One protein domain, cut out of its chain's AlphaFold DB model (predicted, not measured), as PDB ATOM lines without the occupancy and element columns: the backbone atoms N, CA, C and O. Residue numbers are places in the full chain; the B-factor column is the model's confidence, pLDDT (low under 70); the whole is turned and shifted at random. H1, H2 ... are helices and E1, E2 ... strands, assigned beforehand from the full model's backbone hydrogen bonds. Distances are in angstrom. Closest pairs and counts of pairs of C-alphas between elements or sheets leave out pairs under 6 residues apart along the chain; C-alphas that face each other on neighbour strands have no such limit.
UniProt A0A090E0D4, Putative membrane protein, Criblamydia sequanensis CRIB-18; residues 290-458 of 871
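AT A GLANCE: This is residues 290 to 458 of the 871 residues of the protein "Putative membrane protein" of Criblamydia sequanensis CRIB-18 (UniProt A0A090E0D4). Two helical lobes stand end to end along the longest axis: in the first, a small strand hairpin, E1 and E2, packs with H2, H4 and H5 round the long helix H3, and in the second, H6, H7, H8 and H9 make a cluster of crossed helices. The lobes join where H5 meets H9 and the last residues of H3 meet the first of H7; H1 lies at the side of the first lobe, and the loop of residues 313 to 320 sticks out. The printed part has 169 residues with nine named helices and two named strands, in the order H1 H2 E1 E2 H3 H4 H5 H6 H7 H8 H9, the two strands antiparallel. The class is mostly helix, and the whole is compact, with a radius of gyration of the C-alphas of 16.5 A and spans of 54 by 36 by 28 A.

IN THESE COORDINATES: Find C-alpha 290 at (-10.185, -18.584, -22.447), where H1, residues 290 to 294, begins. H2 follows at residues 304 to 311, then E1 at 326 to 329 and E2 at 332 to 335. From C-alpha 341 at (-19.989, -17.380, -1.266), H3 runs 27.1 A through residues 341 to 359. Next come H4, 361 to 370, H5, 380 to 392, 18.2 A, and H6, 396 to 408, 18.7 A. H7 is residues 415 to 423, H8 425 to 432, and H9 442 to 453, 15.5 A, ending at C-alpha 453 at (-8.558, -44.999, -10.632).

HOW THE PARTS SIT: Look first at H1, which touches no helix but is near H3. In the hairpin E1 and E2, N 327 is 2.9 A from O 334, within hydrogen-bond range. The closest C-alphas of E1 and H3, Thr 327 and Ala 347, are 4.6 A apart. H2 and H3 only just touch, with 3 pairs of C-alphas within 8 A, the closest Leu 304 and Ile 354 at 6.1 A. H4 touches H5 at a steep tilt of 63 degrees, closest at C-alphas 367 and 389, 5.4 A. H5 touches H9 at a shallow tilt of 27 degrees, opposite ways, closest at C-alphas 391 and 453, 5.2 A. H3 and H7 touch only at their ends, closest at C-alphas 358 and 415, 5.3 A. H6 touches H8, about perpendicular at 76 degrees, closest at C-alphas 407 and 432, 4.9 A. Every O i to N i+4 pair is within hydrogen-bond range in H1, H3, H4, H5, H6, H7 and H8, against 3 of 4 in H2 and 6 of 8 in H9.

THE WHOLE: The C-alphas of Ser 339 and Asn 435, the two farthest apart, are 54.0 A from each other. The printed part has no cut, and the link from H2 to E1 is long. Mean pLDDT of the printed part is 75.1, and 50 residues are under 70, among them 308 to 323, 410 to 419 and 452 to 458.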
ATOM      1  N   ARG A 290      -9.308 -19.643 -22.934       77.12
ATOM      2  CA  ARG A 290     -10.185 -18.584 -22.447       77.12
ATOM      3  C   ARG A 290     -10.779 -18.930 -21.080       77.12
ATOM      4  O   ARG A 290     -10.512 -18.209 -20.133       77.12
ATOM      5  N   THR A 291     -11.474 -20.058 -20.936       79.75
ATOM      6  CA  THR A 291     -12.015 -20.490 -19.634       79.75
ATOM      7  C   THR A 291     -10.932 -20.717 -18.576       79.75
ATOM      8  O   THR A 291     -11.154 -20.368 -17.423       79.75
ATOM      9  N   ARG A 292      -9.750 -21.236 -18.930       82.81
ATOM     10  CA  ARG A 292      -8.614 -21.336 -17.995       82.81
ATOM     11  C   ARG A 292      -8.194 -19.968 -17.474       82.81
ATOM     12  O   ARG A 292      -8.088 -19.790 -16.264       82.81
ATOM     13  N   ASN A 293      -8.006 -19.009 -18.382       82.44
ATOM     14  CA  ASN A 293      -7.642 -17.638 -18.038       82.44
ATOM     15  C   ASN A 293      -8.732 -16.977 -17.179       82.44
ATOM     16  O   ASN A 293      -8.408 -16.372 -16.161       82.44
ATOM     17  N   ASP A 294     -10.006 -17.152 -17.544       85.06
ATOM     18  CA  ASP A 294     -11.158 -16.617 -16.806       85.06
ATOM     19  C   ASP A 294     -11.247 -17.208 -15.384       85.06
ATOM     20  O   ASP A 294     -11.643 -16.524 -14.444       85.06
ATOM     21  N   LEU A 295     -10.833 -18.467 -15.205       86.50
ATOM     22  CA  LEU A 295     -10.772 -19.145 -13.907       86.50
ATOM     23  C   LEU A 295      -9.448 -18.916 -13.156       86.50
ATOM     24  O   LEU A 295      -9.309 -19.394 -12.027       86.50
ATOM     25  N   GLY A 296      -8.475 -18.218 -13.747       86.44
ATOM     26  CA  GLY A 296      -7.141 -18.031 -13.172       86.44
ATOM     27  C   GLY A 296      -6.392 -19.347 -12.948       86.44
ATOM     28  O   GLY A 296      -5.748 -19.507 -11.913       86.44
ATOM     29  N   LEU A 297      -6.540 -20.305 -13.866       83.62
ATOM     30  CA  LEU A 297      -5.857 -21.598 -13.844       83.62
ATOM     31  C   LEU A 297      -4.787 -21.647 -14.928       83.62
ATOM     32  O   LEU A 297      -5.043 -21.326 -16.091       83.62
ATOM     33  N   ASN A 298      -3.609 -22.140 -14.577       82.88
ATOM     34  CA  ASN A 298      -2.600 -22.477 -15.570       82.88
ATOM     35  C   ASN A 298      -2.892 -23.857 -16.211       82.88
ATOM     36  O   ASN A 298      -3.597 -24.699 -15.635       82.88
ATOM     37  N   PRO A 299      -2.261 -24.194 -17.361       75.25
ATOM     38  CA  PRO A 299      -1.902 -25.592 -17.658       75.25
ATOM     39  C   PRO A 299      -1.141 -26.172 -16.442       75.25
ATOM     40  O   PRO A 299      -0.903 -25.443 -15.517       75.25
ATOM     41  N   GLU A 300      -0.705 -27.416 -16.317       73.06
ATOM     42  CA  GLU A 300      -0.147 -27.931 -15.024       73.06
ATOM     43  C   GLU A 300      -1.171 -27.992 -13.860       73.06
ATOM     44  O   GLU A 300      -1.404 -29.082 -13.341       73.06
ATOM     45  N   GLU A 301      -1.898 -26.915 -13.551       76.62
ATOM     46  CA  GLU A 301      -2.967 -26.824 -12.551       76.62
ATOM     47  C   GLU A 301      -4.264 -27.512 -12.991       76.62
ATOM     48  O   GLU A 301      -4.954 -28.064 -12.156       76.62
ATOM     49  N   CYS A 302      -4.605 -27.623 -14.278       76.25
ATOM     50  CA  CYS A 302      -5.796 -28.410 -14.680       76.25
ATOM     51  C   CYS A 302      -5.602 -29.948 -14.629       76.25
ATOM     52  O   CYS A 302      -6.015 -30.656 -15.543       76.25
ATOM     53  N   ASN A 303      -4.924 -30.470 -13.603       74.06
ATOM     54  CA  ASN A 303      -4.744 -31.899 -13.340       74.06
ATOM     55  C   ASN A 303      -5.099 -32.198 -11.883       74.06
ATOM     56  O   ASN A 303      -4.346 -31.849 -10.971       74.06
ATOM     57  N   LEU A 304      -6.221 -32.887 -11.667       73.56
ATOM     58  CA  LEU A 304      -6.700 -33.200 -10.322       73.56
ATOM     59  C   LEU A 304      -5.679 -34.026  -9.523       73.56
ATOM     60  O   LEU A 304      -5.512 -33.812  -8.325       73.56
ATOM     61  N   THR A 305      -4.940 -34.922 -10.177       64.38
ATOM     62  CA  THR A 305      -3.949 -35.781  -9.518       64.38
ATOM     63  C   THR A 305      -2.775 -34.989  -8.943       64.38
ATOM     64  O   THR A 305      -2.259 -35.362  -7.888       64.38
ATOM     65  N   SER A 306      -2.386 -33.872  -9.569       65.62
ATOM     66  CA  SER A 306      -1.350 -32.981  -9.027       65.62
ATOM     67  C   SER A 306      -1.755 -32.454  -7.648       65.62
ATOM     68  O   SER A 306      -0.974 -32.543  -6.702       65.62
ATOM     69  N   TYR A 307      -3.008 -32.022  -7.494       71.00
ATOM     70  CA  TYR A 307      -3.537 -31.558  -6.209       71.00
ATOM     71  C   TYR A 307      -3.667 -32.677  -5.170       71.00
ATOM     72  O   TYR A 307      -3.372 -32.473  -3.993       71.00
ATOM     73  N   LEU A 308      -4.075 -33.878  -5.594       65.19
ATOM     74  CA  LEU A 308      -4.214 -35.034  -4.699       65.19
ATOM     75  C   LEU A 308      -2.866 -35.533  -4.165       65.19
ATOM     76  O   LEU A 308      -2.795 -36.003  -3.032       65.19
ATOM     77  N   SER A 309      -1.793 -35.410  -4.952       58.31
ATOM     78  CA  SER A 309      -0.442 -35.773  -4.509       58.31
ATOM     79  C   SER A 309       0.046 -34.907  -3.342       58.31
ATOM     80  O   SER A 309       0.724 -35.412  -2.449       58.31
ATOM     81  N   TYR A 310      -0.377 -33.639  -3.302       54.22
ATOM     82  CA  TYR A 310      -0.064 -32.693  -2.229       54.22
ATOM     83  C   TYR A 310      -0.886 -32.958  -0.953       54.22
ATOM     84  O   TYR A 310      -0.395 -32.763   0.150       54.22
ATOM     85  N   LEU A 311      -2.116 -33.471  -1.078       56.22
ATOM     86  CA  LEU A 311      -2.966 -33.830   0.070       56.22
ATOM     87  C   LEU A 311      -2.459 -35.046   0.868       56.22
ATOM     88  O   LEU A 311      -2.775 -35.170   2.051       56.22
ATOM     89  N   LYS A 312      -1.664 -35.941   0.257       51.50
ATOM     90  CA  LYS A 312      -1.160 -37.168   0.910       51.50
ATOM     91  C   LYS A 312      -0.283 -36.868   2.141       51.50
ATOM     92  O   LYS A 312      -0.231 -37.698   3.042       51.50
ATOM     93  N   SER A 313       0.361 -35.698   2.214       47.53
ATOM     94  CA  SER A 313       1.164 -35.301   3.382       47.53
ATOM     95  C   SER A 313       0.346 -34.768   4.567       47.53
ATOM     96  O   SER A 313       0.834 -34.845   5.688       47.53
ATOM     97  N   ASP A 314      -0.888 -34.291   4.346       45.12
ATOM     98  CA  ASP A 314      -1.706 -33.593   5.360       45.12
ATOM     99  C   ASP A 314      -2.984 -34.353   5.780       45.12
ATOM    100  O   ASP A 314      -3.681 -33.954   6.714       45.12
ATOM    101  N   TRP A 315      -3.306 -35.486   5.142       48.19
ATOM    102  CA  TRP A 315      -4.541 -36.244   5.414       48.19
ATOM    103  C   TRP A 315      -4.598 -36.929   6.790       48.19
ATOM    104  O   TRP A 315      -5.655 -37.412   7.196       48.19
ATOM    105  N   SER A 316      -3.483 -36.967   7.522       44.69
ATOM    106  CA  SER A 316      -3.412 -37.469   8.900       44.69
ATOM    107  C   SER A 316      -4.026 -36.506   9.929       44.69
ATOM    108  O   SER A 316      -4.126 -36.852  11.108       44.69
ATOM    109  N   VAL A 317      -4.489 -35.320   9.511       39.62
ATOM    110  CA  VAL A 317      -4.995 -34.277  10.412       39.62
ATOM    111  C   VAL A 317      -6.532 -34.218  10.428       39.62
ATOM    112  O   VAL A 317      -7.161 -33.429   9.736       39.62
ATOM    113  N   SER A 318      -7.121 -35.002  11.337       40.94
ATOM    114  CA  SER A 318      -8.448 -34.842  11.975       40.94
ATOM    115  C   SER A 318      -9.738 -34.899  11.122       40.94
ATOM    116  O   SER A 318      -9.895 -34.255  10.089       40.94
ATOM    117  N   ASN A 319     -10.747 -35.596  11.661       46.31
ATOM    118  CA  ASN A 319     -12.100 -35.757  11.102       46.31
ATOM    119  C   ASN A 319     -12.872 -34.441  10.839       46.31
ATOM    120  O   ASN A 319     -13.905 -34.485  10.188       46.31
ATOM    121  N   GLY A 320     -12.393 -33.285  11.314       48.22
ATOM    122  CA  GLY A 320     -13.049 -31.986  11.106       48.22
ATOM    123  C   GLY A 320     -12.758 -31.316   9.758       48.22
ATOM    124  O   GLY A 320     -13.419 -30.344   9.424       48.22
ATOM    125  N   VAL A 321     -11.785 -31.808   8.978       53.25
ATOM    126  CA  VAL A 321     -11.347 -31.178   7.710       53.25
ATOM    127  C   VAL A 321     -12.144 -31.677   6.492       53.25
ATOM    128  O   VAL A 321     -12.119 -31.045   5.439       53.25
ATOM    129  N   GLN A 322     -12.879 -32.790   6.610       59.84
ATOM    130  CA  GLN A 322     -13.595 -33.391   5.471       59.84
ATOM    131  C   GLN A 322     -14.781 -32.554   4.979       59.84
ATOM    132  O   GLN A 322     -15.062 -32.581   3.783       59.84
ATOM    133  N   GLU A 323     -15.419 -31.793   5.871       67.75
ATOM    134  CA  GLU A 323     -16.593 -30.955   5.576       67.75
ATOM    135  C   GLU A 323     -16.240 -29.474   5.357       67.75
ATOM    136  O   GLU A 323     -17.099 -28.670   4.994       67.75
ATOM    137  N   THR A 324     -14.975 -29.089   5.558       78.62
ATOM    138  CA  THR A 324     -14.538 -27.704   5.374       78.62
ATOM    139  C   THR A 324     -14.590 -27.329   3.887       78.62
ATOM    140  O   THR A 324     -14.070 -28.086   3.059       78.62
ATOM    141  N   PRO A 325     -15.160 -26.162   3.524       85.25
ATOM    142  CA  PRO A 325     -15.099 -25.651   2.160       85.25
ATOM    143  C   PRO A 325     -13.648 -25.505   1.691       85.25
ATOM    144  O   PRO A 325     -12.799 -25.011   2.437       85.25
ATOM    145  N   ILE A 326     -13.358 -25.896   0.451       87.44
ATOM    146  CA  ILE A 326     -12.010 -25.830  -0.135       87.44
ATOM    147  C   ILE A 326     -11.981 -25.099  -1.482       87.44
ATOM    148  O   ILE A 326     -12.999 -24.946  -2.151       87.44
ATOM    149  N   THR A 327     -10.790 -24.667  -1.898       88.75
ATOM    150  CA  THR A 327     -10.515 -24.092  -3.225       88.75
ATOM    151  C   THR A 327      -9.150 -24.528  -3.762       88.75
ATOM    152  O   THR A 327      -8.335 -25.099  -3.034       88.75
ATOM    153  N   PHE A 328      -8.900 -24.246  -5.045       86.81
ATOM    154  CA  PHE A 328      -7.643 -24.537  -5.741       86.81
ATOM    155  C   PHE A 328      -6.852 -23.253  -5.971       86.81
ATOM    156  O   PHE A 328      -7.327 -22.324  -6.647       86.81
ATOM    157  N   LYS A 329      -5.633 -23.217  -5.431       83.19
ATOM    158  CA  LYS A 329      -4.723 -22.078  -5.549       83.19
ATOM    159  C   LYS A 329      -3.268 -22.540  -5.548       83.19
ATOM    160  O   LYS A 329      -2.890 -23.338  -4.695       83.19
ATOM    161  N   ASP A 330      -2.473 -22.022  -6.480       79.81
ATOM    162  CA  ASP A 330      -1.027 -22.261  -6.586       79.81
ATOM    163  C   ASP A 330      -0.671 -23.763  -6.565       79.81
ATOM    164  O   ASP A 330       0.212 -24.208  -5.828       79.81
ATOM    165  N   GLY A 331      -1.427 -24.576  -7.312       73.81
ATOM    166  CA  GLY A 331      -1.262 -26.037  -7.338       73.81
ATOM    167  C   GLY A 331      -1.626 -26.780  -6.039       73.81
ATOM    168  O   GLY A 331      -1.316 -27.965  -5.917       73.81
ATOM    169  N   LYS A 332      -2.290 -26.130  -5.072       79.19
ATOM    170  CA  LYS A 332      -2.690 -26.710  -3.776       79.19
ATOM    171  C   LYS A 332      -4.196 -26.631  -3.532       79.19
ATOM    172  O   LYS A 332      -4.885 -25.765  -4.071       79.19
ATOM    173  N   ILE A 333      -4.684 -27.540  -2.686       81.00
ATOM    174  CA  ILE A 333      -6.027 -27.480  -2.101       81.00
ATOM    175  C   ILE A 333      -5.909 -26.781  -0.751       81.00
ATOM    176  O   ILE A 333      -5.130 -27.210   0.098       81.00
ATOM    177  N   ILE A 334      -6.654 -25.695  -0.573       83.69
ATOM    178  CA  ILE A 334      -6.636 -24.888   0.652       83.69
ATOM    179  C   ILE A 334      -8.063 -24.686   1.175       83.69
ATOM    180  O   ILE A 334      -8.992 -24.617   0.364       83.69
ATOM    181  N   PRO A 335      -8.258 -24.586   2.501       85.25
ATOM    182  CA  PRO A 335      -9.557 -24.256   3.072       85.25
ATOM    183  C   PRO A 335      -9.959 -22.818   2.720       85.25
ATOM    184  O   PRO A 335      -9.106 -21.941   2.562       85.25
ATOM    185  N   ILE A 336     -11.263 -22.586   2.621       86.06
ATOM    186  CA  ILE A 336     -11.877 -21.275   2.382       86.06
ATOM    187  C   ILE A 336     -12.850 -20.975   3.523       86.06
ATOM    188  O   ILE A 336     -13.447 -21.885   4.103       86.06
ATOM    189  N   ASP A 337     -12.999 -19.691   3.846       82.44
ATOM    190  CA  ASP A 337     -13.980 -19.225   4.823       82.44
ATOM    191  C   ASP A 337     -15.399 -19.659   4.416       82.44
ATOM    192  O   ASP A 337     -15.827 -19.496   3.270       82.44
ATOM    193  N   SER A 338     -16.155 -20.213   5.363       80.94
ATOM    194  CA  SER A 338     -17.527 -20.651   5.123       80.94
ATOM    195  C   SER A 338     -18.493 -19.501   4.830       80.94
ATOM    196  O   SER A 338     -19.610 -19.775   4.403       80.94
ATOM    197  N   SER A 339     -18.094 -18.244   5.009       84.62
ATOM    198  CA  SER A 339     -18.874 -17.058   4.636       84.62
ATOM    199  C   SER A 339     -18.589 -16.524   3.221       84.62
ATOM    200  O   SER A 339     -19.340 -15.681   2.731       84.62
ATOM    201  N   ASP A 340     -17.554 -17.021   2.533       86.75
ATOM    202  CA  ASP A 340     -17.148 -16.549   1.201       86.75
ATOM    203  C   ASP A 340     -17.916 -17.259   0.066       86.75
ATOM    204  O   ASP A 340     -17.456 -18.234  -0.535       86.75
ATOM    205  N   GLU A 341     -19.125 -16.783  -0.235       86.19
ATOM    206  CA  GLU A 341     -19.989 -17.380  -1.266       86.19
ATOM    207  C   GLU A 341     -19.427 -17.272  -2.696       86.19
ATOM    208  O   GLU A 341     -19.611 -18.185  -3.508       86.19
ATOM    209  N   GLU A 342     -18.719 -16.189  -3.028       86.44
ATOM    210  CA  GLU A 342     -18.087 -16.036  -4.346       86.44
ATOM    211  C   GLU A 342     -16.895 -16.987  -4.497       86.44
ATOM    212  O   GLU A 342     -16.767 -17.666  -5.522       86.44
ATOM    213  N   GLY A 343     -16.074 -17.117  -3.449       86.12
ATOM    214  CA  GLY A 343     -14.965 -18.063  -3.395       86.12
ATOM    215  C   GLY A 343     -15.418 -19.512  -3.559       86.12
ATOM    216  O   GLY A 343     -14.784 -20.264  -4.304       86.12
ATOM    217  N   LYS A 344     -16.547 -19.905  -2.952       87.00
ATOM    218  CA  LYS A 344     -17.131 -21.252  -3.109       87.00
ATOM    219  C   LYS A 344     -17.583 -21.519  -4.543       87.00
ATOM    220  O   LYS A 344     -17.262 -22.569  -5.101       87.00
ATOM    221  N   LYS A 345     -18.287 -20.568  -5.169       84.94
ATOM    222  CA  LYS A 345     -18.736 -20.687  -6.570       84.94
ATOM    223  C   LYS A 345     -17.558 -20.787  -7.536       84.94
ATOM    224  O   LYS A 345     -17.580 -21.604  -8.463       84.94
ATOM    225  N   LEU A 346     -16.511 -19.994  -7.306       88.00
ATOM    226  CA  LEU A 346     -15.283 -20.054  -8.093       88.00
ATOM    227  C   LEU A 346     -14.547 -21.384  -7.881       88.00
ATOM    228  O   LEU A 346     -14.102 -21.989  -8.854       88.00
ATOM    229  N   ALA A 347     -14.446 -21.865  -6.639       87.69
ATOM    230  CA  ALA A 347     -13.832 -23.150  -6.311       87.69
ATOM    231  C   ALA A 347     -14.534 -24.316  -7.010       87.69
ATOM    232  O   ALA A 347     -13.874 -25.157  -7.624       87.69
ATOM    233  N   LEU A 348     -15.867 -24.327  -6.981       86.19
ATOM    234  CA  LEU A 348     -16.668 -25.308  -7.696       86.19
ATOM    235  C   LEU A 348     -16.434 -25.212  -9.210       86.19
ATOM    236  O   LEU A 348     -16.127 -26.212  -9.851       86.19
ATOM    237  N   SER A 349     -16.476 -24.012  -9.789       86.50
ATOM    238  CA  SER A 349     -16.227 -23.812 -11.227       86.50
ATOM    239  C   SER A 349     -14.836 -24.301 -11.652       86.50
ATOM    240  O   SER A 349     -14.702 -24.999 -12.662       86.50
ATOM    241  N   LYS A 350     -13.808 -24.010 -10.841       89.25
ATOM    242  CA  LYS A 350     -12.448 -24.542 -11.003       89.25
ATOM    243  C   LYS A 350     -12.442 -26.065 -10.938       89.25
ATOM    244  O   LYS A 350     -11.897 -26.690 -11.841       89.25
ATOM    245  N   PHE A 351     -13.079 -26.667  -9.933       87.75
ATOM    246  CA  PHE A 351     -13.155 -28.121  -9.787       87.75
ATOM    247  C   PHE A 351     -13.760 -28.799 -11.014       87.75
ATOM    248  O   PHE A 351     -13.165 -29.720 -11.570       87.75
ATOM    249  N   LEU A 352     -14.927 -28.326 -11.460       85.56
ATOM    250  CA  LEU A 352     -15.638 -28.897 -12.601       85.56
ATOM    251  C   LEU A 352     -14.802 -28.801 -13.881       85.56
ATOM    252  O   LEU A 352     -14.807 -29.724 -14.694       85.56
ATOM    253  N   HIS A 353     -14.074 -27.697 -14.059       85.38
ATOM    254  CA  HIS A 353     -13.154 -27.523 -15.176       85.38
ATOM    255  C   HIS A 353     -11.939 -28.458 -15.073       85.38
ATOM    256  O   HIS A 353     -11.648 -29.173 -16.029       85.38
ATOM    257  N   ILE A 354     -11.287 -28.532 -13.906       84.88
ATOM    258  CA  ILE A 354     -10.163 -29.443 -13.640       84.88
ATOM    259  C   ILE A 354     -10.579 -30.898 -13.899       84.88
ATOM    260  O   ILE A 354      -9.830 -31.638 -14.535       84.88
ATOM    261  N   LEU A 355     -11.773 -31.311 -13.463       80.25
ATOM    262  CA  LEU A 355     -12.299 -32.660 -13.681       80.25
ATOM    263  C   LEU A 355     -12.443 -32.964 -15.182       80.25
ATOM    264  O   LEU A 355     -11.915 -33.977 -15.649       80.25
ATOM    265  N   LYS A 356     -13.067 -32.046 -15.941       79.94
ATOM    266  CA  LYS A 356     -13.237 -32.141 -17.405       79.94
ATOM    267  C   LYS A 356     -11.902 -32.237 -18.135       79.94
ATOM    268  O   LYS A 356     -11.771 -33.065 -19.030       79.94
ATOM    269  N   GLU A 357     -10.914 -31.440 -17.744       77.69
ATOM    270  CA  GLU A 357      -9.582 -31.486 -18.355       77.69
ATOM    271  C   GLU A 357      -8.774 -32.731 -17.964       77.69
ATOM    272  O   GLU A 357      -7.973 -33.221 -18.760       77.69
ATOM    273  N   THR A 358      -8.980 -33.260 -16.755       74.38
ATOM    274  CA  THR A 358      -8.241 -34.433 -16.265       74.38
ATOM    275  C   THR A 358      -8.750 -35.725 -16.909       74.38
ATOM    276  O   THR A 358      -7.946 -36.529 -17.380       74.38
ATOM    277  N   TYR A 359     -10.073 -35.921 -16.945       72.00
ATOM    278  CA  TYR A 359     -10.696 -37.197 -17.327       72.00
ATOM    279  C   TYR A 359     -11.534 -37.135 -18.610       72.00
ATOM    280  O   TYR A 359     -11.978 -38.171 -19.105       72.00
ATOM    281  N   GLY A 360     -11.728 -35.947 -19.182       70.94
ATOM    282  CA  GLY A 360     -12.561 -35.719 -20.361       70.94
ATOM    283  C   GLY A 360     -13.970 -35.233 -20.015       70.94
ATOM    284  O   GLY A 360     -14.516 -35.506 -18.940       70.94
ATOM    285  N   THR A 361     -14.574 -34.501 -20.953       67.56
ATOM    286  CA  THR A 361     -15.859 -33.813 -20.767       67.56
ATOM    287  C   THR A 361     -17.024 -34.779 -20.544       67.56
ATOM    288  O   THR A 361     -17.773 -34.597 -19.589       67.56
ATOM    289  N   GLU A 362     -17.155 -35.826 -21.364       65.88
ATOM    290  CA  GLU A 362     -18.265 -36.793 -21.274       65.88
ATOM    291  C   GLU A 362     -18.320 -37.496 -19.907       65.88
ATOM    292  O   GLU A 362     -19.356 -37.478 -19.239       65.88
ATOM    293  N   LEU A 363     -17.199 -38.076 -19.466       67.62
ATOM    294  CA  LEU A 363     -17.115 -38.788 -18.188       67.62
ATOM    295  C   LEU A 363     -17.355 -37.839 -17.007       67.62
ATOM    296  O   LEU A 363     -18.127 -38.151 -16.102       67.62
ATOM    297  N   SER A 364     -16.766 -36.643 -17.058       74.38
ATOM    298  CA  SER A 364     -16.946 -35.628 -16.017       74.38
ATOM    299  C   SER A 364     -18.397 -35.172 -15.905       74.38
ATOM    300  O   SER A 364     -18.915 -35.088 -14.800       74.38
ATOM    301  N   HIS A 365     -19.092 -34.927 -17.020       71.38
ATOM    302  CA  HIS A 365     -20.511 -34.539 -17.007       71.38
ATOM    303  C   HIS A 365     -21.393 -35.590 -16.333       71.38
ATOM    304  O   HIS A 365     -22.228 -35.244 -15.497       71.38
ATOM    305  N   VAL A 366     -21.179 -36.874 -16.643       65.94
ATOM    306  CA  VAL A 366     -21.931 -37.975 -16.020       65.94
ATOM    307  C   VAL A 366     -21.739 -37.990 -14.505       65.94
ATOM    308  O   VAL A 366     -22.711 -38.162 -13.770       65.94
ATOM    309  N   VAL A 367     -20.503 -37.804 -14.044       70.56
ATOM    310  CA  VAL A 367     -20.159 -37.768 -12.617       70.56
ATOM    311  C   VAL A 367     -20.779 -36.547 -11.938       70.56
ATOM    312  O   VAL A 367     -21.427 -36.688 -10.905       70.56
ATOM    313  N   ILE A 368     -20.660 -35.367 -12.545       74.69
ATOM    314  CA  ILE A 368     -21.209 -34.115 -12.007       74.69
ATOM    315  C   ILE A 368     -22.713 -34.230 -11.781       74.69
ATOM    316  O   ILE A 368     -23.185 -33.922 -10.690       74.69
ATOM    317  N   TYR A 369     -23.449 -34.723 -12.777       70.88
ATOM    318  CA  TYR A 369     -24.898 -34.867 -12.685       70.88
ATOM    319  C   TYR A 369     -25.312 -35.949 -11.679       70.88
ATOM    320  O   TYR A 369     -26.188 -35.726 -10.847       70.88
ATOM    321  N   ARG A 370     -24.669 -37.126 -11.718       65.62
ATOM    322  CA  ARG A 370     -25.039 -38.272 -10.868       65.62
ATOM    323  C   ARG A 370     -24.859 -37.982  -9.380       65.62
ATOM    324  O   ARG A 370     -25.705 -38.385  -8.590       65.62
ATOM    325  N   TYR A 371     -23.781 -37.297  -9.010       65.25
ATOM    326  CA  TYR A 371     -23.494 -36.964  -7.612       65.25
ATOM    327  C   TYR A 371     -23.910 -35.542  -7.242       65.25
ATOM    328  O   TYR A 371     -23.532 -35.079  -6.172       65.25
ATOM    329  N   LYS A 372     -24.664 -34.854  -8.115       71.81
ATOM    330  CA  LYS A 372     -25.117 -33.468  -7.915       71.81
ATOM    331  C   LYS A 372     -23.995 -32.537  -7.451       71.81
ATOM    332  O   LYS A 372     -24.179 -31.667  -6.605       71.81
ATOM    333  N   LEU A 373     -22.803 -32.718  -8.022       69.69
ATOM    334  CA  LEU A 373     -21.612 -31.970  -7.611       69.69
ATOM    335  C   LEU A 373     -21.746 -30.472  -7.919       69.69
ATOM    336  O   LEU A 373     -20.981 -29.676  -7.400       69.69
ATOM    337  N   ASN A 374     -22.700 -30.094  -8.772       67.06
ATOM    338  CA  ASN A 374     -23.051 -28.721  -9.124       67.06
ATOM    339  C   ASN A 374     -23.834 -27.970  -8.030       67.06
ATOM    340  O   ASN A 374     -23.949 -26.751  -8.127       67.06
ATOM    341  N   GLU A 375     -24.375 -28.671  -7.032       63.88
ATOM    342  CA  GLU A 375     -25.221 -28.104  -5.971       63.88
ATOM    343  C   GLU A 375     -24.524 -28.092  -4.594       63.88
ATOM    344  O   GLU A 375     -25.045 -27.509  -3.645       63.88
ATOM    345  N   GLU A 376     -23.343 -28.710  -4.469       65.06
ATOM    346  CA  GLU A 376     -22.614 -28.837  -3.202       65.06
ATOM    347  C   GLU A 376     -21.545 -27.741  -3.019       65.06
ATOM    348  O   GLU A 376     -20.880 -27.307  -3.965       65.06
ATOM    349  N   VAL A 377     -21.315 -27.337  -1.764       79.12
ATOM    350  CA  VAL A 377     -20.071 -26.656  -1.384       79.12
ATOM    351  C   VAL A 377     -18.928 -27.635  -1.619       79.12
ATOM    352  O   VAL A 377     -18.980 -28.766  -1.143       79.12
ATOM    353  N   LEU A 378     -17.897 -27.215  -2.353       83.81
ATOM    354  CA  LEU A 378     -16.772 -28.092  -2.640       83.81
ATOM    355  C   LEU A 378     -16.021 -28.423  -1.346       83.81
ATOM    356  O   LEU A 378     -15.425 -27.537  -0.734       83.81
ATOM    357  N   THR A 379     -16.008 -29.701  -0.976       81.56
ATOM    358  CA  THR A 379     -15.221 -30.244   0.138       81.56
ATOM    359  C   THR A 379     -14.288 -31.361  -0.343       81.56
ATOM    360  O   THR A 379     -14.338 -31.801  -1.500       81.56
ATOM    361  N   LEU A 380     -13.432 -31.869   0.550       74.56
ATOM    362  CA  LEU A 380     -12.638 -33.070   0.262       74.56
ATOM    363  C   LEU A 380     -13.528 -34.295   0.008       74.56
ATOM    364  O   LEU A 380     -13.172 -35.157  -0.800       74.56
ATOM    365  N   GLU A 381     -14.691 -34.365   0.656       71.75
ATOM    366  CA  GLU A 381     -15.673 -35.412   0.397       71.75
ATOM    367  C   GLU A 381     -16.230 -35.310  -1.027       71.75
ATOM    368  O   GLU A 381     -16.257 -36.315  -1.733       71.75
ATOM    369  N   THR A 382     -16.575 -34.110  -1.503       76.38
ATOM    370  CA  THR A 382     -17.025 -33.880  -2.889       76.38
ATOM    371  C   THR A 382     -15.982 -34.351  -3.908       76.38
ATOM    372  O   THR A 382     -16.323 -35.044  -4.872       76.38
ATOM    373  N   ILE A 383     -14.692 -34.066  -3.678       77.31
ATOM    374  CA  ILE A 383     -13.600 -34.571  -4.530       77.31
ATOM    375  C   ILE A 383     -13.552 -36.104  -4.495       77.31
ATOM    376  O   ILE A 383     -13.479 -36.745  -5.544       77.31
ATOM    377  N   LYS A 384     -13.642 -36.713  -3.308       72.00
ATOM    378  CA  LYS A 384     -13.656 -38.175  -3.147       72.00
ATOM    379  C   LYS A 384     -14.845 -38.816  -3.871       72.00
ATOM    380  O   LYS A 384     -14.643 -39.792  -4.596       72.00
ATOM    381  N   LYS A 385     -16.054 -38.260  -3.728       69.88
ATOM    382  CA  LYS A 385     -17.272 -38.681  -4.447       69.88
ATOM    383  C   LYS A 385     -17.051 -38.646  -5.955       69.88
ATOM    384  O   LYS A 385     -17.348 -39.620  -6.639       69.88
ATOM    385  N   ALA A 386     -16.473 -37.561  -6.469       74.31
ATOM    386  CA  ALA A 386     -16.198 -37.419  -7.893       74.31
ATOM    387  C   ALA A 386     -15.187 -38.452  -8.405       74.31
ATOM    388  O   ALA A 386     -15.412 -39.045  -9.453       74.31
ATOM    389  N   LEU A 387     -14.099 -38.713  -7.673       71.25
ATOM    390  CA  LEU A 387     -13.090 -39.711  -8.053       71.25
ATOM    391  C   LEU A 387     -13.660 -41.136  -8.064       71.25
ATOM    392  O   LEU A 387     -13.405 -41.909  -8.995       71.25
ATOM    393  N   ILE A 388     -14.471 -41.472  -7.058       63.59
ATOM    394  CA  ILE A 388     -15.238 -42.725  -7.032       63.59
ATOM    395  C   ILE A 388     -16.167 -42.776  -8.246       63.59
ATOM    396  O   ILE A 388     -16.193 -43.769  -8.967       63.59
ATOM    397  N   GLY A 389     -16.864 -41.678  -8.530       67.44
ATOM    398  CA  GLY A 389     -17.739 -41.548  -9.683       67.44
ATOM    399  C   GLY A 389     -17.036 -41.770 -11.017       67.44
ATOM    400  O   GLY A 389     -17.529 -42.537 -11.840       67.44
ATOM    401  N   VAL A 390     -15.885 -41.135 -11.236       72.62
ATOM    402  CA  VAL A 390     -15.083 -41.274 -12.463       72.62
ATOM    403  C   VAL A 390     -14.709 -42.732 -12.667       72.62
ATOM    404  O   VAL A 390     -15.007 -43.319 -13.705       72.62
ATOM    405  N   SER A 391     -14.107 -43.337 -11.650       66.69
ATOM    406  CA  SER A 391     -13.602 -44.702 -11.732       66.69
ATOM    407  C   SER A 391     -14.716 -45.755 -11.825       66.69
ATOM    408  O   SER A 391     -14.532 -46.769 -12.498       66.69
ATOM    409  N   ALA A 392     -15.892 -45.494 -11.248       63.69
ATOM    410  CA  ALA A 392     -17.067 -46.350 -11.375       63.69
ATOM    411  C   ALA A 392     -17.795 -46.209 -12.722       63.69
ATOM    412  O   ALA A 392     -18.560 -47.103 -13.057       63.69
ATOM    413  N   ASN A 393     -17.596 -45.127 -13.492       72.31
ATOM    414  CA  ASN A 393     -18.336 -44.851 -14.738       72.31
ATOM    415  C   ASN A 393     -17.478 -44.953 -16.014       72.31
ATOM    416  O   ASN A 393     -17.953 -44.564 -17.083       72.31
ATOM    417  N   VAL A 394     -16.257 -45.497 -15.931       77.00
ATOM    418  CA  VAL A 394     -15.379 -45.678 -17.100       77.00
ATOM    419  C   VAL A 394     -16.046 -46.575 -18.143       77.00
ATOM    420  O   VAL A 394     -16.467 -47.703 -17.851       77.00
ATOM    421  N   LYS A 395     -16.118 -46.087 -19.382       84.62
ATOM    422  CA  LYS A 395     -16.638 -46.829 -20.529       84.62
ATOM    423  C   LYS A 395     -15.519 -47.417 -21.381       84.62
ATOM    424  O   LYS A 395     -14.391 -46.935 -21.391       84.62
ATOM    425  N   ALA A 396     -15.869 -48.422 -22.180       86.69
ATOM    426  CA  ALA A 396     -14.982 -48.993 -23.191       86.69
ATOM    427  C   ALA A 396     -14.445 -47.913 -24.149       86.69
ATOM    428  O   ALA A 396     -13.250 -47.872 -24.421       86.69
ATOM    429  N   SER A 397     -15.306 -46.977 -24.566       85.38
ATOM    430  CA  SER A 397     -14.926 -45.844 -25.416       85.38
ATOM    431  C   SER A 397     -13.896 -44.917 -24.768       85.38
ATOM    432  O   SER A 397     -13.078 -44.339 -25.474       85.38
ATOM    433  N   ASP A 398     -13.914 -44.765 -23.440       83.06
ATOM    434  CA  ASP A 398     -12.945 -43.921 -22.731       83.06
ATOM    435  C   ASP A 398     -11.553 -44.567 -22.754       83.06
ATOM    436  O   ASP A 398     -10.550 -43.889 -22.978       83.06
ATOM    437  N   LEU A 399     -11.493 -45.897 -22.608       86.25
ATOM    438  CA  LEU A 399     -10.255 -46.670 -22.732       86.25
ATOM    439  C   LEU A 399      -9.718 -46.673 -24.169       86.25
ATOM    440  O   LEU A 399      -8.514 -46.527 -24.368       86.25
ATOM    441  N   GLU A 400     -10.592 -46.800 -25.169       89.75
ATOM    442  CA  GLU A 400     -10.223 -46.737 -26.591       89.75
ATOM    443  C   GLU A 400      -9.693 -45.349 -26.983       89.75
ATOM    444  O   GLU A 400      -8.684 -45.241 -27.690       89.75
ATOM    445  N   LYS A 401     -10.331 -44.279 -26.484       84.00
ATOM    446  CA  LYS A 401      -9.851 -42.897 -26.634       84.00
ATOM    447  C   LYS A 401      -8.473 -42.741 -25.986       84.00
ATOM    448  O   LYS A 401      -7.546 -42.298 -26.659       84.00
ATOM    449  N   LEU A 402      -8.299 -43.173 -24.734       83.44
ATOM    450  CA  LEU A 402      -7.009 -43.109 -24.038       83.44
ATOM    451  C   LEU A 402      -5.910 -43.877 -24.788       83.44
ATOM    452  O   LEU A 402      -4.828 -43.339 -24.995       83.44
ATOM    453  N   PHE A 403      -6.193 -45.095 -25.254       89.94
ATOM    454  CA  PHE A 403      -5.262 -45.877 -26.073       89.94
ATOM    455  C   PHE A 403      -4.859 -45.135 -27.356       89.94
ATOM    456  O   PHE A 403      -3.680 -45.079 -27.704       89.94
ATOM    457  N   THR A 404      -5.823 -44.515 -28.036       87.88
ATOM    458  CA  THR A 404      -5.575 -43.725 -29.249       87.88
ATOM    459  C   THR A 404      -4.653 -42.536 -28.974       87.88
ATOM    460  O   THR A 404      -3.745 -42.270 -29.760       87.88
ATOM    461  N   GLU A 405      -4.837 -41.844 -27.852       82.69
ATOM    462  CA  GLU A 405      -3.992 -40.709 -27.463       82.69
ATOM    463  C   GLU A 405      -2.568 -41.142 -27.090       82.69
ATOM    464  O   GLU A 405      -1.605 -40.509 -27.527       82.69
ATOM    465  N   ILE A 406      -2.417 -42.270 -26.384       86.31
ATOM    466  CA  ILE A 406      -1.106 -42.886 -26.106       86.31
ATOM    467  C   ILE A 406      -0.355 -43.149 -27.416       86.31
ATOM    468  O   ILE A 406       0.820 -42.803 -27.539       86.31
ATOM    469  N   LYS A 407      -1.036 -43.703 -28.430       87.75
ATOM    470  CA  LYS A 407      -0.428 -43.984 -29.740       87.75
ATOM    471  C   LYS A 407       0.055 -42.733 -30.470       87.75
ATOM    472  O   LYS A 407       1.084 -42.791 -31.141       87.75
ATOM    473  N   LYS A 408      -0.683 -41.624 -30.374       82.94
ATOM    474  CA  LYS A 408      -0.341 -40.372 -31.066       82.94
ATOM    475  C   LYS A 408       0.776 -39.579 -30.385       82.94
ATOM    476  O   LYS A 408       1.279 -38.643 -30.995       82.94
ATOM    477  N   ASP A 409       1.151 -39.925 -29.149       71.62
ATOM    478  CA  ASP A 409       2.043 -39.106 -28.308       71.62
ATOM    479  C   ASP A 409       1.515 -37.675 -28.105       71.62
ATOM    480  O   ASP A 409       2.258 -36.744 -27.792       71.62
ATOM    481  N   GLU A 410       0.202 -37.479 -28.258       64.56
ATOM    482  CA  GLU A 410      -0.481 -36.207 -28.017       64.56
ATOM    483  C   GLU A 410      -0.735 -36.031 -26.511       64.56
ATOM    484  O   GLU A 410      -1.821 -35.680 -26.058       64.56
ATOM    485  N   ILE A 411       0.325 -36.245 -25.727       53.59
ATOM    486  CA  ILE A 411       0.399 -36.178 -24.260       53.59
ATOM    487  C   ILE A 411      -0.267 -34.896 -23.718       53.59
ATOM    488  O   ILE A 411      -0.920 -34.924 -22.679       53.59
ATOM    489  N   SER A 412      -0.208 -33.800 -24.481       52.16
ATOM    490  CA  SER A 412      -0.807 -32.512 -24.115       52.16
ATOM    491  C   SER A 412      -2.346 -32.478 -24.052       52.16
ATOM    492  O   SER A 412      -2.887 -31.599 -23.380       52.16
ATOM    493  N   ARG A 413      -3.066 -33.377 -24.745       54.09
ATOM    494  CA  ARG A 413      -4.534 -33.291 -24.923       54.09
ATOM    495  C   ARG A 413      -5.335 -34.041 -23.869       54.09
ATOM    496  O   ARG A 413      -6.427 -33.604 -23.516       54.09
ATOM    497  N   TYR A 414      -4.800 -35.146 -23.357       60.81
ATOM    498  CA  TYR A 414      -5.490 -35.995 -22.392       60.81
ATOM    499  C   TYR A 414      -4.575 -36.301 -21.210       60.81
ATOM    500  O   TYR A 414      -3.707 -37.173 -21.285       60.81
ATOM    501  N   ARG A 415      -4.758 -35.569 -20.101       68.69
ATOM    502  CA  ARG A 415      -3.816 -35.605 -18.969       68.69
ATOM    503  C   ARG A 415      -3.687 -36.982 -18.319       68.69
ATOM    504  O   ARG A 415      -2.629 -37.303 -17.786       68.69
ATOM    505  N   ALA A 416      -4.711 -37.826 -18.441       67.75
ATOM    506  CA  ALA A 416      -4.656 -39.235 -18.065       67.75
ATOM    507  C   ALA A 416      -3.502 -40.007 -18.746       67.75
ATOM    508  O   ALA A 416      -2.891 -40.864 -18.111       67.75
ATOM    509  N   SER A 417      -3.139 -39.671 -19.990       69.12
ATOM    510  CA  SER A 417      -1.982 -40.260 -20.681       69.12
ATOM    511  C   SER A 417      -0.654 -39.853 -20.025       69.12
ATOM    512  O   SER A 417       0.216 -40.698 -19.809       69.12
ATOM    513  N   GLU A 418      -0.504 -38.582 -19.626       69.25
ATOM    514  CA  GLU A 418       0.689 -38.133 -18.885       69.25
ATOM    515  C   GLU A 418       0.830 -38.858 -17.545       69.25
ATOM    516  O   GLU A 418       1.943 -39.178 -17.122       69.25
ATOM    517  N   LEU A 419      -0.297 -39.105 -16.865       69.69
ATOM    518  CA  LEU A 419      -0.319 -39.818 -15.590       69.69
ATOM    519  C   LEU A 419       0.225 -41.232 -15.748       69.69
ATOM    520  O   LEU A 419       1.094 -41.632 -14.982       69.69
ATOM    521  N   LEU A 420      -0.218 -41.963 -16.770       72.38
ATOM    522  CA  LEU A 420       0.284 -43.309 -17.040       72.38
ATOM    523  C   LEU A 420       1.787 -43.323 -17.302       72.38
ATOM    524  O   LEU A 420       2.496 -44.138 -16.717       72.38
ATOM    525  N   LYS A 421       2.287 -42.372 -18.099       78.12
ATOM    526  CA  LYS A 421       3.723 -42.228 -18.364       78.12
ATOM    527  C   LYS A 421       4.537 -42.002 -17.083       78.12
ATOM    528  O   LYS A 421       5.662 -42.484 -16.983       78.12
ATOM    529  N   LYS A 422       3.976 -41.278 -16.106       73.81
ATOM    530  CA  LYS A 422       4.584 -41.057 -14.780       73.81
ATOM    531  C   LYS A 422       4.493 -42.283 -13.867       73.81
ATOM    532  O   LYS A 422       5.378 -42.461 -13.040       73.81
ATOM    533  N   ILE A 423       3.433 -43.084 -13.993       71.44
ATOM    534  CA  ILE A 423       3.217 -44.300 -13.194       71.44
ATOM    535  C   ILE A 423       4.189 -45.403 -13.625       71.44
ATOM    536  O   ILE A 423       4.872 -45.970 -12.780       71.44
ATOM    537  N   ASP A 424       4.242 -45.711 -14.922       78.75
ATOM    538  CA  ASP A 424       5.130 -46.734 -15.479       78.75
ATOM    539  C   ASP A 424       5.429 -46.429 -16.953       78.75
ATOM    540  O   ASP A 424       4.639 -46.727 -17.854       78.75
ATOM    541  N   LEU A 425       6.589 -45.817 -17.202       84.94
ATOM    542  CA  LEU A 425       7.026 -45.465 -18.552       84.94
ATOM    543  C   LEU A 425       7.235 -46.707 -19.429       84.94
ATOM    544  O   LEU A 425       6.922 -46.670 -20.616       84.94
ATOM    545  N   ALA A 426       7.756 -47.800 -18.870       89.38
ATOM    546  CA  ALA A 426       8.046 -48.999 -19.649       89.38
ATOM    547  C   ALA A 426       6.747 -49.663 -20.127       89.38
ATOM    548  O   ALA A 426       6.624 -49.999 -21.306       89.38
ATOM    549  N   HIS A 427       5.753 -49.789 -19.241       88.50
ATOM    550  CA  HIS A 427       4.437 -50.329 -19.594       88.50
ATOM    551  C   HIS A 427       3.682 -49.394 -20.550       88.50
ATOM    552  O   HIS A 427       3.073 -49.852 -21.517       88.50
ATOM    553  N   PHE A 428       3.790 -48.075 -20.358       89.75
ATOM    554  CA  PHE A 428       3.240 -47.081 -21.283       89.75
ATOM    555  C   PHE A 428       3.777 -47.251 -22.713       89.75
ATOM    556  O   PHE A 428       2.990 -47.348 -23.657       89.75
ATOM    557  N   GLU A 429       5.101 -47.328 -22.889       92.50
ATOM    558  CA  GLU A 429       5.711 -47.509 -24.215       92.50
ATOM    559  C   GLU A 429       5.374 -48.887 -24.814       92.50
ATOM    560  O   GLU A 429       5.164 -49.004 -26.023       92.50
ATOM    561  N   ALA A 430       5.225 -49.925 -23.980       93.62
ATOM    562  CA  ALA A 430       4.764 -51.239 -24.429       93.62
ATOM    563  C   ALA A 430       3.328 -51.200 -24.984       93.62
ATOM    564  O   ALA A 430       3.052 -51.812 -26.014       93.62
ATOM    565  N   ILE A 431       2.420 -50.453 -24.346       92.06
ATOM    566  CA  ILE A 431       1.056 -50.233 -24.854       92.06
ATOM    567  C   ILE A 431       1.085 -49.404 -26.137       92.06
ATOM    568  O   ILE A 431       0.388 -49.738 -27.094       92.06
ATOM    569  N   ARG A 432       1.907 -48.350 -26.191       93.06
ATOM    570  CA  ARG A 432       2.064 -47.495 -27.377       93.06
ATOM    571  C   ARG A 432       2.513 -48.279 -28.609       93.06
ATOM    572  O   ARG A 432       2.076 -47.974 -29.717       93.06
ATOM    573  N   ALA A 433       3.365 -49.286 -28.418       94.31
ATOM    574  CA  ALA A 433       3.844 -50.152 -29.489       94.31
ATOM    575  C   ALA A 433       2.745 -51.044 -30.102       94.31
ATOM    576  O   ALA A 433       2.954 -51.601 -31.180       94.31
ATOM    577  N   LYS A 434       1.580 -51.181 -29.454       95.38
ATOM    578  CA  LYS A 434       0.460 -51.986 -29.956       95.38
ATOM    579  C   LYS A 434      -0.309 -51.244 -31.041       95.38
ATOM    580  O   LYS A 434      -0.576 -50.042 -30.956       95.38
ATOM    581  N   ASN A 435      -0.690 -51.965 -32.087       92.62
ATOM    582  CA  ASN A 435      -1.345 -51.372 -33.246       92.62
ATOM    583  C   ASN A 435      -2.823 -51.113 -32.986       92.62
ATOM    584  O   ASN A 435      -3.354 -50.095 -33.436       92.62
ATOM    585  N   GLU A 436      -3.479 -52.001 -32.252       93.75
ATOM    586  CA  GLU A 436      -4.928 -52.004 -32.110       93.75
ATOM    587  C   GLU A 436      -5.340 -52.272 -30.666       93.75
ATOM    588  O   GLU A 436      -4.689 -53.026 -29.945       93.75
ATOM    589  N   PHE A 437      -6.481 -51.712 -30.255       92.88
ATOM    590  CA  PHE A 437      -6.999 -51.883 -28.894       92.88
ATOM    591  C   PHE A 437      -7.235 -53.360 -28.535       92.88
ATOM    592  O   PHE A 437      -7.069 -53.764 -27.390       92.88
ATOM    593  N   ARG A 438      -7.558 -54.204 -29.525       91.00
ATOM    594  CA  ARG A 438      -7.748 -55.651 -29.335       91.00
ATOM    595  C   ARG A 438      -6.467 -56.424 -28.984       91.00
ATOM    596  O   ARG A 438      -6.563 -57.578 -28.583       91.00
ATOM    597  N   GLU A 439      -5.291 -55.816 -29.155       93.69
ATOM    598  CA  GLU A 439      -3.990 -56.417 -28.821       93.69
ATOM    599  C   GLU A 439      -3.592 -56.198 -27.354       93.69
ATOM    600  O   GLU A 439      -2.585 -56.748 -26.895       93.69
ATOM    601  N   LEU A 440      -4.337 -55.375 -26.610       92.56
ATOM    602  CA  LEU A 440      -4.090 -55.153 -25.187       92.56
ATOM    603  C   LEU A 440      -4.224 -56.475 -24.410       92.56
ATOM    604  O   LEU A 440      -4.994 -57.350 -24.806       92.56
ATOM    605  N   THR A 441      -3.470 -56.636 -23.319       90.12
ATOM    606  CA  THR A 441      -3.646 -57.705 -22.318       90.12
ATOM    607  C   THR A 441      -4.539 -57.226 -21.172       90.12
ATOM    608  O   THR A 441      -4.872 -56.040 -21.085       90.12
ATOM    609  N   SER A 442      -4.958 -58.131 -20.280       83.00
ATOM    610  CA  SER A 442      -5.678 -57.727 -19.068       83.00
ATOM    611  C   SER A 442      -4.832 -56.778 -18.211       83.00
ATOM    612  O   SER A 442      -5.379 -55.841 -17.629       83.00
ATOM    613  N   GLU A 443      -3.505 -56.965 -18.144       84.69
ATOM    614  CA  GLU A 443      -2.642 -56.029 -17.412       84.69
ATOM    615  C   GLU A 443      -2.619 -54.649 -18.061       84.69
ATOM    616  O   GLU A 443      -2.671 -53.655 -17.340       84.69
ATOM    617  N   ASP A 444      -2.601 -54.568 -19.394       90.00
ATOM    618  CA  ASP A 444      -2.652 -53.281 -20.092       90.00
ATOM    619  C   ASP A 444      -3.964 -52.552 -19.830       90.00
ATOM    620  O   ASP A 444      -3.960 -51.367 -19.520       90.00
ATOM    621  N   ILE A 445      -5.103 -53.247 -19.916       85.69
ATOM    622  CA  ILE A 445      -6.409 -52.634 -19.639       85.69
ATOM    623  C   ILE A 445      -6.479 -52.177 -18.185       85.69
ATOM    624  O   ILE A 445      -6.942 -51.071 -17.908       85.69
ATOM    625  N   GLN A 446      -5.984 -52.990 -17.249       81.00
ATOM    626  CA  GLN A 446      -5.894 -52.593 -15.850       81.00
ATOM    627  C   GLN A 446      -4.987 -51.371 -15.685       81.00
ATOM    628  O   GLN A 446      -5.317 -50.485 -14.900       81.00
ATOM    629  N   PHE A 447      -3.874 -51.300 -16.416       80.88
ATOM    630  CA  PHE A 447      -2.986 -50.145 -16.431       80.88
ATOM    631  C   PHE A 447      -3.698 -48.903 -16.967       80.88
ATOM    632  O   PHE A 447      -3.692 -47.884 -16.287       80.88
ATOM    633  N   LEU A 448      -4.426 -48.989 -18.083       82.81
ATOM    634  CA  LEU A 448      -5.249 -47.884 -18.588       82.81
ATOM    635  C   LEU A 448      -6.300 -47.439 -17.562       82.81
ATOM    636  O   LEU A 448      -6.462 -46.247 -17.305       82.81
ATOM    637  N   LEU A 449      -6.965 -48.393 -16.908       76.44
ATOM    638  CA  LEU A 449      -7.910 -48.120 -15.828       76.44
ATOM    639  C   LEU A 449      -7.250 -47.443 -14.624       76.44
ATOM    640  O   LEU A 449      -7.930 -46.677 -13.939       76.44
ATOM    641  N   LYS A 450      -5.952 -47.667 -14.356       73.94
ATOM    642  CA  LYS A 450      -5.241 -46.961 -13.278       73.94
ATOM    643  C   LYS A 450      -5.317 -45.456 -13.478       73.94
ATOM    644  O   LYS A 450      -5.553 -44.779 -12.486       73.94
ATOM    645  N   ALA A 451      -5.240 -44.937 -14.707       70.69
ATOM    646  CA  ALA A 451      -5.355 -43.497 -14.968       70.69
ATOM    647  C   ALA A 451      -6.655 -42.900 -14.402       70.69
ATOM    648  O   ALA A 451      -6.651 -41.833 -13.797       70.69
ATOM    649  N   PHE A 452      -7.759 -43.637 -14.531       69.81
ATOM    650  CA  PHE A 452      -9.078 -43.247 -14.026       69.81
ATOM    651  C   PHE A 452      -9.267 -43.559 -12.540       69.81
ATOM    652  O   PHE A 452     -10.031 -42.889 -11.853       69.81
ATOM    653  N   LYS A 453      -8.560 -44.576 -12.037       61.66
ATOM    654  CA  LYS A 453      -8.558 -44.999 -10.632       61.66
ATOM    655  C   LYS A 453      -7.525 -44.265  -9.782       61.66
ATOM    656  O   LYS A 453      -7.428 -44.593  -8.604       61.66
ATOM    657  N   THR A 454      -6.730 -43.339 -10.332       57.06
ATOM    658  CA  THR A 454      -5.601 -42.730  -9.608       57.06
ATOM    659  C   THR A 454      -6.093 -41.786  -8.503       57.06
ATOM    660  O   THR A 454      -6.078 -40.567  -8.631       57.06
ATOM    661  N   TYR A 455      -6.496 -42.397  -7.392       43.94
ATOM    662  CA  TYR A 455      -6.042 -42.105  -6.047       43.94
ATOM    663  C   TYR A 455      -5.563 -43.435  -5.433       43.94
ATOM    664  O   TYR A 455      -6.286 -44.098  -4.693       43.94
ATOM    665  N   GLN A 456      -4.354 -43.874  -5.791       38.25
ATOM    666  CA  GLN A 456      -3.637 -44.891  -5.024       38.25
ATOM    667  C   GLN A 456      -2.203 -44.432  -4.794       38.25
ATOM    668  O   GLN A 456      -1.503 -44.002  -5.706       38.25
ATOM    669  N   SER A 457      -1.834 -44.490  -3.520       35.12
ATOM    670  CA  SER A 457      -0.520 -44.258  -2.952       35.12
ATOM    671  C   SER A 457       0.601 -44.836  -3.813       35.12
ATOM    672  O   SER A 457       0.659 -46.045  -4.016       35.12
ATOM    673  N   ASN A 458       1.575 -44.002  -4.174       31.69
ATOM    674  CA  ASN A 458       2.889 -44.430  -4.678       31.69
ATOM    675  C   ASN A 458       3.713 -45.277  -3.675       31.69
ATOM    676  O   ASN A 458       4.905 -45.455  -3.875       31.69
TER     677      ASN A 458